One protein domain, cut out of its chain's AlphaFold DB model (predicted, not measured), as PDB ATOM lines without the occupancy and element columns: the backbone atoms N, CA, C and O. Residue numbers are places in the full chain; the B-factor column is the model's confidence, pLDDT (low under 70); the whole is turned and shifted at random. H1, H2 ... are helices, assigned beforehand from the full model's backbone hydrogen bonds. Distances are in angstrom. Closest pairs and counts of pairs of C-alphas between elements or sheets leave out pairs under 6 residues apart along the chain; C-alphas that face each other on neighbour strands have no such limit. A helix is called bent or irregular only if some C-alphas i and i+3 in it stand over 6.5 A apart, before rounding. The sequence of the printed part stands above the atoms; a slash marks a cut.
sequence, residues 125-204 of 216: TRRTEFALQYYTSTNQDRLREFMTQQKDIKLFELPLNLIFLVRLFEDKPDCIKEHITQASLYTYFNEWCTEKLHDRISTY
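AT A GLANCE: This is residues 125 to 204 of the 216 residues of an uncharacterized protein of Portunus trituberculatus (UniProt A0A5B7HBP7). The longest helix, H5, starts on the side of a small helical body and runs out of it as an arm, with residues 193 to 204 sticking out free. In the body H4 sits in the middle, between the first half of H5 on one side and the helical hairpin of H1 and H2 on the other, with the short H3 near one end of H4. The printed part has 80 residues with five named helices, H1 to H5 in chain order, and no named strand; the class is all helix. The whole is compact, with a radius of gyration of the C-alphas of 13.0 A, and it spans 43 by 29 by 20 A, only just elongated, the arm of H5 making much of the length.

IN THESE COORDINATES: Find C-alpha 182 at (-50.747, 18.469, 39.899); from there H5, residues 182 to 203, runs 31.4 A to C-alpha 203 at (-39.431, -10.775, 41.049). Look next at H4, residues 159 to 171, which is 18.7 A long. H1, residues 125 to 133, starts at C-alpha 125 at (-35.098, 30.728, 44.659) and is 14.4 A long; it is irregular, with C-alphas 125 and 128 lying 7.4 A apart. H2 is residues 141 to 149, 12.2 A long, and H3 is residues 154 to 157, 5.4 A long.

HOW THE PARTS SIT: Start at H5, which touches H4 with residues 182 to 192 alone; the closest C-alphas are those of Phe 164 and Phe 189, 6.4 A apart. The two run the same way at a steep tilt of 51 degrees. H4 touches H1 with residues 162 to 166 alone, the C-alphas of Ala 131 and Leu 162 being closest at 5.9 A, at a steep tilt of 47 degrees, the same way. H1 and H2 form a helical hairpin and touch, with the C-alphas of Thr 128 and Met 147 closest at 5.9 A, at a shallow tilt of 25 degrees, opposite ways. The packing is mostly crossed, but only just: 1 of these 3 pairs is at a shallow tilt. H2 and H4 are close but not clearly touching, closest at the C-alphas of Leu 143 and Phe 169, 7.3 A. H3 is close to H4 but not clearly touching it, with the C-alphas of Phe 156 and Leu 162 at 5.7 A. H5 is apart from H1 and from H2. Along the backbones of H2, H4 and H5 you will find every O i to N i+4 pair within hydrogen-bond range; in H1 it is 4 of 5, and H3 is too short for such a pair.

THE WHOLE: The C-alphas of Thr 125 and Tyr 204, the two farthest apart, are 43.2 A apart. Without residues 193 to 204 the body spans 26 by 24 by 19 A. The printed part has no cut and no long link. The mean pLDDT of the printed part is 93.5, and no printed residue is under 70.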
ATOM      1  N   THR A 125     -36.569  30.680  44.637       96.00
ATOM      2  CA  THR A 125     -35.098  30.728  44.659       96.00
ATOM      3  C   THR A 125     -34.428  29.460  45.194       96.00
ATOM      4  O   THR A 125     -33.252  29.245  44.916       96.00
ATOM      5  N   ARG A 126     -35.152  28.613  45.935       97.12
ATOM      6  CA  ARG A 126     -34.631  27.385  46.557       97.12
ATOM      7  C   ARG A 126     -35.181  26.099  45.947       97.12
ATOM      8  O   ARG A 126     -34.724  25.024  46.321       97.12
ATOM      9  N   ARG A 127     -36.138  26.167  45.015       96.81
ATOM     10  CA  ARG A 127     -36.799  24.968  44.459       96.81
ATOM     11  C   ARG A 127     -35.828  24.060  43.713       96.81
ATOM     12  O   ARG A 127     -35.835  22.854  43.936       96.81
ATOM     13  N   THR A 128     -34.966  24.633  42.873       97.00
ATOM     14  CA  THR A 128     -33.948  23.864  42.143       97.00
ATOM     15  C   THR A 128     -32.947  23.228  43.100       97.00
ATOM     16  O   THR A 128     -32.662  22.045  42.977       97.00
ATOM     17  N   GLU A 129     -32.449  23.983  44.085       97.19
ATOM     18  CA  GLU A 129     -31.547  23.450  45.113       97.19
ATOM     19  C   GLU A 129     -32.193  22.277  45.859       97.19
ATOM     20  O   GLU A 129     -31.589  21.214  45.969       97.19
ATOM     21  N   PHE A 130     -33.440  22.447  46.306       97.44
ATOM     22  CA  PHE A 130     -34.202  21.405  46.984       97.44
ATOM     23  C   PHE A 130     -34.346  20.153  46.113       97.44
ATOM     24  O   PHE A 130     -34.033  19.061  46.572       97.44
ATOM     25  N   ALA A 131     -34.759  20.290  44.849       96.75
ATOM     26  CA  ALA A 131     -34.918  19.157  43.937       96.75
ATOM     27  C   ALA A 131     -33.614  18.357  43.771       96.75
ATOM     28  O   ALA A 131     -33.610  17.129  43.822       96.75
ATOM     29  N   LEU A 132     -32.490  19.057  43.631       96.50
ATOM     30  CA  LEU A 132     -31.185  18.440  43.410       96.50
ATOM     31  C   LEU A 132     -30.645  17.689  44.628       96.50
ATOM     32  O   LEU A 132     -29.854  16.769  44.449       96.50
ATOM     33  N   GLN A 133     -31.078  18.030  45.846       96.44
ATOM     34  CA  GLN A 133     -30.715  17.273  47.054       96.44
ATOM     35  C   GLN A 133     -31.265  15.841  47.035       96.44
ATOM     36  O   GLN A 133     -30.688  14.959  47.667       96.44
ATOM     37  N   TYR A 134     -32.361  15.612  46.311       95.06
ATOM     38  CA  TYR A 134     -33.003  14.304  46.188       95.06
ATOM     39  C   TYR A 134     -32.681  13.598  44.865       95.06
ATOM     40  O   TYR A 134     -33.085  12.454  44.684       95.06
ATOM     41  N   TYR A 135     -31.967  14.260  43.951       95.00
ATOM     42  CA  TYR A 135     -31.595  13.699  42.657       95.00
ATOM     43  C   TYR A 135     -30.231  13.005  42.756       95.00
ATOM     44  O   TYR A 135     -29.200  13.640  42.976       95.00
ATOM     45  N   THR A 136     -30.231  11.687  42.604       93.38
ATOM     46  CA  THR A 136     -29.082  10.793  42.797       93.38
ATOM     47  C   THR A 136     -28.226  10.623  41.545       93.38
ATOM     48  O   THR A 136     -27.053  10.262  41.652       93.38
ATOM     49  N   SER A 137     -28.777  10.894  40.359       90.00
ATOM     50  CA  SER A 137     -28.023  10.806  39.106       90.00
ATOM     51  C   SER A 137     -26.953  11.900  39.016       90.00
ATOM     52  O   SER A 137     -27.149  13.048  39.424       90.00
ATOM     53  N   THR A 138     -25.801  11.537  38.451       84.81
ATOM     54  CA  THR A 138     -24.642  12.425  38.291       84.81
ATOM     55  C   THR A 138     -24.874  13.520  37.252       84.81
ATOM     56  O   THR A 138     -24.285  14.594  37.364       84.81
ATOM     57  N   ASN A 139     -25.741  13.283  36.263       86.75
ATOM     58  CA  ASN A 139     -26.102  14.284  35.265       86.75
ATOM     59  C   ASN A 139     -27.341  15.064  35.717       86.75
ATOM     60  O   ASN A 139     -28.475  14.646  35.490       86.75
ATOM     61  N   GLN A 140     -27.105  16.212  36.347       93.12
ATOM     62  CA  GLN A 140     -28.153  17.081  36.888       93.12
ATOM     63  C   GLN A 140     -28.669  18.128  35.888       93.12
ATOM     64  O   GLN A 140     -29.621  18.846  36.201       93.12
ATOM     65  N   ASP A 141     -28.058  18.243  34.708       93.44
ATOM     66  CA  ASP A 141     -28.266  19.382  33.808       93.44
ATOM     67  C   ASP A 141     -29.697  19.429  33.273       93.44
ATOM     68  O   ASP A 141     -30.337  20.478  33.321       93.44
ATOM     69  N   ARG A 142     -30.251  18.273  32.884       91.81
ATOM     70  CA  ARG A 142     -31.632  18.174  32.378       91.81
ATOM     71  C   ARG A 142     -32.661  18.614  33.427       91.81
ATOM     72  O   ARG A 142     -33.618  19.308  33.096       91.81
ATOM     73  N   LEU A 143     -32.464  18.241  34.696       93.88
ATOM     74  CA  LEU A 143     -33.353  18.662  35.783       93.88
ATOM     75  C   LEU A 143     -33.184  20.157  36.087       93.88
ATOM     76  O   LEU A 143     -34.176  20.850  36.301       93.88
ATOM     77  N   ARG A 144     -31.952  20.681  36.074       95.38
ATOM     78  CA  ARG A 144     -31.691  22.122  36.251       95.38
ATOM     79  C   ARG A 144     -32.352  22.950  35.160       95.38
ATOM     80  O   ARG A 144     -32.979  23.962  35.473       95.38
ATOM     81  N   GLU A 145     -32.224  22.526  33.909       94.44
ATOM     82  CA  GLU A 145     -32.850  23.178  32.763       94.44
ATOM     83  C   GLU A 145     -34.373  23.177  32.905       94.44
ATOM     84  O   GLU A 145     -34.986  24.245  32.885       94.44
ATOM     85  N   PHE A 146     -34.970  22.012  33.181       94.06
ATOM     86  CA  PHE A 146     -36.408  21.893  33.415       94.06
ATOM     87  C   PHE A 146     -36.883  22.808  34.554       94.06
ATOM     88  O   PHE A 146     -37.814  23.592  34.385       94.06
ATOM     89  N   MET A 147     -36.208  22.782  35.705       94.69
ATOM     90  CA  MET A 147     -36.551  23.632  36.851       94.69
ATOM     91  C   MET A 147     -36.399  25.127  36.549       94.69
ATOM     92  O   MET A 147     -37.146  25.940  37.087       94.69
ATOM     93  N   THR A 148     -35.455  25.500  35.682       94.12
ATOM     94  CA  THR A 148     -35.255  26.892  35.255       94.12
ATOM     95  C   THR A 148     -36.386  27.358  34.343       94.12
ATOM     96  O   THR A 148     -36.900  28.463  34.524       94.12
ATOM     97  N   GLN A 149     -36.809  26.509  33.404       93.25
ATOM     98  CA  GLN A 149     -37.940  26.778  32.513       93.25
ATOM     99  C   GLN A 149     -39.266  26.856  33.285       93.25
ATOM    100  O   GLN A 149     -40.117  27.680  32.968       93.25
ATOM    101  N   GLN A 150     -39.416  26.049  34.339       91.06
ATOM    102  CA  GLN A 150     -40.650  25.915  35.120       91.06
ATOM    103  C   GLN A 150     -40.610  26.632  36.484       91.06
ATOM    104  O   GLN A 150     -41.385  26.310  37.390       91.06
ATOM    105  N   LYS A 151     -39.707  27.608  36.662       87.75
ATOM    106  CA  LYS A 151     -39.409  28.231  37.968       87.75
ATOM    107  C   LYS A 151     -40.636  28.829  38.675       87.75
ATOM    108  O   LYS A 151     -40.738  28.744  39.899       87.75
ATOM    109  N   ASP A 152     -41.579  29.376  37.909       89.44
ATOM    110  CA  ASP A 152     -42.741  30.115  38.419       89.44
ATOM    111  C   ASP A 152     -43.975  29.223  38.643       89.44
ATOM    112  O   ASP A 152     -45.021  29.693  39.095       89.44
ATOM    113  N   ILE A 153     -43.875  27.915  38.377       91.69
ATOM    114  CA  ILE A 153     -44.986  26.990  38.598       91.69
ATOM    115  C   ILE A 153     -45.244  26.826  40.106       91.69
ATOM    116  O   ILE A 153     -44.426  26.266  40.838       91.69
ATOM    117  N   LYS A 154     -46.440  27.229  40.559       93.69
ATOM    118  CA  LYS A 154     -46.900  27.077  41.957       93.69
ATOM    119  C   LYS A 154     -46.911  25.635  42.457       93.69
ATOM    120  O   LYS A 154     -46.732  25.398  43.642       93.69
ATOM    121  N   LEU A 155     -47.067  24.658  41.560       94.50
ATOM    122  CA  LEU A 155     -46.987  23.230  41.887       94.50
ATOM    123  C   LEU A 155     -45.743  22.894  42.722       94.50
ATOM    124  O   LEU A 155     -45.812  22.060  43.621       94.50
ATOM    125  N   PHE A 156     -44.623  23.556  42.433       95.00
ATOM    126  CA  PHE A 156     -43.328  23.311  43.060       95.00
ATOM    127  C   PHE A 156     -43.104  24.106  44.354       95.00
ATOM    128  O   PHE A 156     -42.016  24.058  44.922       95.00
ATOM    129  N   GLU A 157     -44.124  24.806  44.855       96.06
ATOM    130  CA  GLU A 157     -44.151  25.313  46.235       96.06
ATOM    131  C   GLU A 157     -44.215  24.162  47.234       96.06
ATOM    132  O   GLU A 157     -43.645  24.251  48.320       96.06
ATOM    133  N   LEU A 158     -44.872  23.063  46.859       96.19
ATOM    134  CA  LEU A 158     -45.070  21.917  47.733       96.19
ATOM    135  C   LEU A 158     -43.850  20.978  47.672       96.19
ATOM    136  O   LEU A 158     -43.569  20.423  46.605       96.19
ATOM    137  N   PRO A 159     -43.161  20.722  48.804       96.50
ATOM    138  CA  PRO A 159     -42.011  19.814  48.849       96.50
ATOM    139  C   PRO A 159     -42.305  18.424  48.278       96.50
ATOM    140  O   PRO A 159     -41.486  17.863  47.555       96.50
ATOM    141  N   LEU A 160     -43.500  17.889  48.555       96.25
ATOM    142  CA  LEU A 160     -43.915  16.569  48.081       96.25
ATOM    143  C   LEU A 160     -43.945  16.487  46.548       96.25
ATOM    144  O   LEU A 160     -43.470  15.511  45.974       96.25
ATOM    145  N   ASN A 161     -44.430  17.537  45.882       97.38
ATOM    146  CA  ASN A 161     -44.485  17.582  44.423       97.38
ATOM    147  C   ASN A 161     -43.086  17.605  43.809       97.38
ATOM    148  O   ASN A 161     -42.854  16.958  42.792       97.38
ATOM    149  N   LEU A 162     -42.141  18.313  44.435       96.75
ATOM    150  CA  LEU A 162     -40.747  18.303  43.995       96.75
ATOM    151  C   LEU A 162     -40.109  16.926  44.169       96.75
ATOM    152  O   LEU A 162     -39.413  16.473  43.267       96.75
ATOM    153  N   ILE A 163     -40.389  16.229  45.270       97.25
ATOM    154  CA  ILE A 163     -39.904  14.858  45.480       97.25
ATOM    155  C   ILE A 163     -40.464  13.912  44.407       97.25
ATOM    156  O   ILE A 163     -39.711  13.133  43.824       97.25
ATOM    157  N   PHE A 164     -41.762  13.996  44.100       97.38
ATOM    158  CA  PHE A 164     -42.374  13.192  43.036       97.38
ATOM    159  C   PHE A 164     -41.783  13.507  41.666       97.38
ATOM    160  O   PHE A 164     -41.459  12.582  40.921       97.38
ATOM    161  N   LEU A 165     -41.603  14.794  41.354       95.94
ATOM    162  CA  LEU A 165     -40.965  15.234  40.120       95.94
ATOM    163  C   LEU A 165     -39.576  14.616  39.997       95.94
ATOM    164  O   LEU A 165     -39.317  13.950  39.007       95.94
ATOM    165  N   VAL A 166     -38.715  14.811  41.000       96.50
ATOM    166  CA  VAL A 166     -37.339  14.292  41.032       96.50
ATOM    167  C   VAL A 166     -37.336  12.790  40.791       96.50
ATOM    168  O   VAL A 166     -36.622  12.319  39.911       96.50
ATOM    169  N   ARG A 167     -38.184  12.044  41.507       96.00
ATOM    170  CA  ARG A 167     -38.237  10.586  41.390       96.00
ATOM    171  C   ARG A 167     -38.666  10.121  39.999       96.00
ATOM    172  O   ARG A 167     -38.086   9.183  39.458       96.00
ATOM    173  N   LEU A 168     -39.658  10.781  39.404       95.06
ATOM    174  CA  LEU A 168     -40.070  10.507  38.028       95.06
ATOM    175  C   LEU A 168     -38.995  10.920  37.023       95.06
ATOM    176  O   LEU A 168     -38.784  10.219  36.046       95.06
ATOM    177  N   PHE A 169     -38.282  12.015  37.269       94.06
ATOM    178  CA  PHE A 169     -37.187  12.473  36.419       94.06
ATOM    179  C   PHE A 169     -35.990  11.512  36.424       94.06
ATOM    180  O   PHE A 169     -35.245  11.448  35.451       94.06
ATOM    181  N   GLU A 170     -35.775  10.775  37.513       93.06
ATOM    182  CA  GLU A 170     -34.751   9.728  37.579       93.06
ATOM    183  C   GLU A 170     -35.162   8.473  36.812       93.06
ATOM    184  O   GLU A 170     -34.393   7.965  36.000       93.06
ATOM    185  N   ASP A 171     -36.370   7.973  37.067       93.00
ATOM    186  CA  ASP A 171     -36.773   6.648  36.593       93.00
ATOM    187  C   ASP A 171     -37.482   6.684  35.227       93.00
ATOM    188  O   ASP A 171     -37.430   5.709  34.478       93.00
ATOM    189  N   LYS A 172     -38.182   7.778  34.910       92.25
ATOM    190  CA  LYS A 172     -39.033   7.951  33.721       92.25
ATOM    191  C   LYS A 172     -39.045   9.407  33.221       92.25
ATOM    192  O   LYS A 172     -40.107  10.024  33.137       92.25
ATOM    193  N   PRO A 173     -37.900   9.988  32.844       91.12
ATOM    194  CA  PRO A 173     -37.833  11.414  32.527       91.12
ATOM    195  C   PRO A 173     -38.708  11.839  31.334       91.12
ATOM    196  O   PRO A 173     -39.068  13.007  31.223       91.12
ATOM    197  N   ASP A 174     -39.082  10.908  30.458       90.19
ATOM    198  CA  ASP A 174     -39.862  11.199  29.251       90.19
ATOM    199  C   ASP A 174     -41.370  11.348  29.520       90.19
ATOM    200  O   ASP A 174     -42.099  11.864  28.671       90.19
ATOM    201  N   CYS A 175     -41.861  10.950  30.704       89.62
ATOM    202  CA  CYS A 175     -43.251  11.219  31.090       89.62
ATOM    203  C   CYS A 175     -43.463  12.664  31.571       89.62
ATOM    204  O   CYS A 175     -44.597  13.145  31.607       89.62
ATOM    205  N   ILE A 176     -42.380  13.375  31.901       88.81
ATOM    206  CA  ILE A 176     -42.428  14.756  32.369       88.81
ATOM    207  C   ILE A 176     -42.423  15.700  31.166       88.81
ATOM    208  O   ILE A 176     -41.421  15.867  30.476       88.81
ATOM    209  N   LYS A 177     -43.577  16.325  30.923       86.31
ATOM    210  CA  LYS A 177     -43.795  17.293  29.837       86.31
ATOM    211  C   LYS A 177     -43.663  18.730  30.342       86.31
ATOM    212  O   LYS A 177     -43.777  18.984  31.539       86.31
ATOM    213  N   GLU A 178     -43.514  19.679  29.417       80.50
ATOM    214  CA  GLU A 178     -43.389  21.117  29.715       80.50
ATOM    215  C   GLU A 178     -44.589  21.705  30.485       80.50
ATOM    216  O   GLU A 178     -44.428  22.656  31.240       80.50
ATOM    217  N   HIS A 179     -45.789  21.128  30.354       83.69
ATOM    218  CA  HIS A 179     -47.006  21.604  31.027       83.69
ATOM    219  C   HIS A 179     -47.534  20.604  32.058       83.69
ATOM    220  O   HIS A 179     -48.630  20.057  31.923       83.69
ATOM    221  N   ILE A 180     -46.741  20.344  33.095       91.00
ATOM    222  CA  ILE A 180     -47.146  19.439  34.170       91.00
ATOM    223  C   ILE A 180     -48.164  20.098  35.111       91.00
ATOM    224  O   ILE A 180     -47.953  21.177  35.663       91.00
ATOM    225  N   THR A 181     -49.287  19.418  35.317       93.50
ATOM    226  CA  THR A 181     -50.295  19.767  36.328       93.50
ATOM    227  C   THR A 181     -50.135  18.884  37.563       93.50
ATOM    228  O   THR A 181     -49.542  17.804  37.489       93.50
ATOM    229  N   GLN A 182     -50.725  19.298  38.690       94.88
ATOM    230  CA  GLN A 182     -50.747  18.469  39.899       94.88
ATOM    231  C   GLN A 182     -51.381  17.103  39.633       94.88
ATOM    232  O   GLN A 182     -50.792  16.085  39.973       94.88
ATOM    233  N   ALA A 183     -52.532  17.070  38.959       95.25
ATOM    234  CA  ALA A 183     -53.206  15.820  38.625       95.25
ATOM    235  C   ALA A 183     -52.299  14.896  37.798       95.25
ATOM    236  O   ALA A 183     -52.079  13.756  38.193       95.25
ATOM    237  N   SER A 184     -51.692  15.405  36.718       95.31
ATOM    238  CA  SER A 184     -50.794  14.595  35.882       95.31
ATOM    239  C   SER A 184     -49.566  14.091  36.640       95.31
ATOM    240  O   SER A 184     -49.202  12.932  36.479       95.31
ATOM    241  N   LEU A 185     -48.961  14.915  37.507       95.94
ATOM    242  CA  LEU A 185     -47.811  14.503  38.316       95.94
ATOM    243  C   LEU A 185     -48.173  13.322  39.225       95.94
ATOM    244  O   LEU A 185     -47.435  12.342  39.290       95.94
ATOM    245  N   TYR A 186     -49.322  13.402  39.897       97.06
ATOM    246  CA  TYR A 186     -49.798  12.346  40.790       97.06
ATOM    247  C   TYR A 186     -50.198  11.087  40.020       97.06
ATOM    248  O   TYR A 186     -49.897   9.988  40.476       97.06
ATOM    249  N   THR A 187     -50.822  11.225  38.847       96.50
ATOM    250  CA  THR A 187     -51.130  10.092  37.965       96.50
ATOM    251  C   THR A 187     -49.856   9.363  37.553       96.50
ATOM    252  O   THR A 187     -49.750   8.164  37.799       96.50
ATOM    253  N   TYR A 188     -48.856  10.077  37.030       96.50
ATOM    254  CA  TYR A 188     -47.585   9.470  36.621       96.50
ATOM    255  C   TYR A 188     -46.845   8.828  37.794       96.50
ATOM    256  O   TYR A 188     -46.292   7.737  37.657       96.50
ATOM    257  N   PHE A 189     -46.858   9.472  38.963       96.62
ATOM    258  CA  PHE A 189     -46.242   8.913  40.163       96.62
ATOM    259  C   PHE A 189     -46.956   7.638  40.629       96.62
ATOM    260  O   PHE A 189     -46.304   6.658  40.982       96.62
ATOM    261  N   ASN A 190     -48.289   7.610  40.584       96.81
ATOM    262  CA  ASN A 190     -49.075   6.431  40.935       96.81
ATOM    263  C   ASN A 190     -48.860   5.266  39.954       96.81
ATOM    264  O   ASN A 190     -48.703   4.123  40.384       96.81
ATOM    265  N   GLU A 191     -48.818   5.547  38.651       96.31
ATOM    266  CA  GLU A 191     -48.486   4.558  37.616       96.31
ATOM    267  C   GLU A 191     -47.094   3.967  37.861       96.31
ATOM    268  O   GLU A 191     -46.935   2.748  37.912       96.31
ATOM    269  N   TRP A 192     -46.101   4.820  38.125       95.75
ATOM    270  CA  TRP A 192     -44.752   4.389  38.482       95.75
ATOM    271  C   TRP A 192     -44.729   3.512  39.748       95.75
ATOM    272  O   TRP A 192     -44.121   2.443  39.739       95.75
ATOM    273  N   CYS A 193     -45.429   3.903  40.818       95.56
ATOM    274  CA  CYS A 193     -45.550   3.094  42.036       95.56
ATOM    275  C   CYS A 193     -46.174   1.719  41.759       95.56
ATOM    276  O   CYS A 193     -45.709   0.710  42.293       95.56
ATOM    277  N   THR A 194     -47.213   1.681  40.924       95.94
ATOM    278  CA  THR A 194     -47.933   0.455  40.558       95.94
ATOM    279  C   THR A 194     -47.025  -0.500  39.791       95.94
ATOM    280  O   THR A 194     -46.930  -1.673  40.143       95.94
ATOM    281  N   GLU A 195     -46.281   0.002  38.808       95.19
ATOM    282  CA  GLU A 195     -45.292  -0.790  38.074       95.19
ATOM    283  C   GLU A 195     -44.191  -1.332  38.990       95.19
ATOM    284  O   GLU A 195     -43.917  -2.528  38.968       95.19
ATOM    285  N   LYS A 196     -43.618  -0.503  39.875       92.88
ATOM    286  CA  LYS A 196     -42.601  -0.963  40.839       92.88
ATOM    287  C   LYS A 196     -43.138  -2.027  41.790       92.88
ATOM    288  O   LYS A 196     -42.398  -2.927  42.191       92.88
ATOM    289  N   LEU A 197     -44.406  -1.925  42.185       93.38
ATOM    290  CA  LEU A 197     -45.051  -2.938  43.008       93.38
ATOM    291  C   LEU A 197     -45.233  -4.246  42.230       93.38
ATOM    292  O   LEU A 197     -44.897  -5.304  42.762       93.38
ATOM    293  N   HIS A 198     -45.701  -4.178  40.981       93.44
ATOM    294  CA  HIS A 198     -45.808  -5.347  40.108       93.44
ATOM    295  C   HIS A 198     -44.453  -6.013  39.887       93.44
ATOM    296  O   HIS A 198     -44.339  -7.210  40.138       93.44
ATOM    297  N   ASP A 199     -43.414  -5.252  39.550       92.56
ATOM    298  CA  ASP A 199     -42.053  -5.765  39.384       92.56
ATOM    299  C   ASP A 199     -41.572  -6.493  40.640       92.56
ATOM    300  O   ASP A 199     -41.026  -7.595  40.560       92.56
ATOM    301  N   ARG A 200     -41.802  -5.916  41.827       91.06
ATOM    302  CA  ARG A 200     -41.434  -6.544  43.103       91.06
ATOM    303  C   ARG A 200     -42.174  -7.852  43.343       91.06
ATOM    304  O   ARG A 200     -41.550  -8.814  43.787       91.06
ATOM    305  N   ILE A 201     -43.479  -7.884  43.084       91.94
ATOM    306  CA  ILE A 201     -44.300  -9.088  43.249       91.94
ATOM    307  C   ILE A 201     -43.859 -10.160  42.246       91.94
ATOM    308  O   ILE A 201     -43.690 -11.312  42.623       91.94
ATOM    309  N   SER A 202     -43.596  -9.789  40.995       91.56
ATOM    310  CA  SER A 202     -43.143 -10.713  39.954       91.56
ATOM    311  C   SER A 202     -41.715 -11.222  40.176       91.56
ATOM    312  O   SER A 202     -41.424 -12.369  39.847       91.56
ATOM    313  N   THR A 203     -40.831 -10.406  40.759       86.94
ATOM    314  CA  THR A 203     -39.431 -10.775  41.049       86.94
ATOM    315  C   THR A 203     -39.304 -11.609  42.329       86.94
ATOM    316  O   THR A 203     -38.427 -12.467  42.423       86.94
ATOM    317  N   TYR A 204     -40.198 -11.408  43.304       77.94
ATOM    318  CA  TYR A 204     -40.227 -12.151  44.568       77.94
ATOM    319  C   TYR A 204     -41.612 -12.763  44.833       77.94
ATOM    320  O   TYR A 204     -42.257 -12.406  45.822       77.94
TER     321      TYR A 204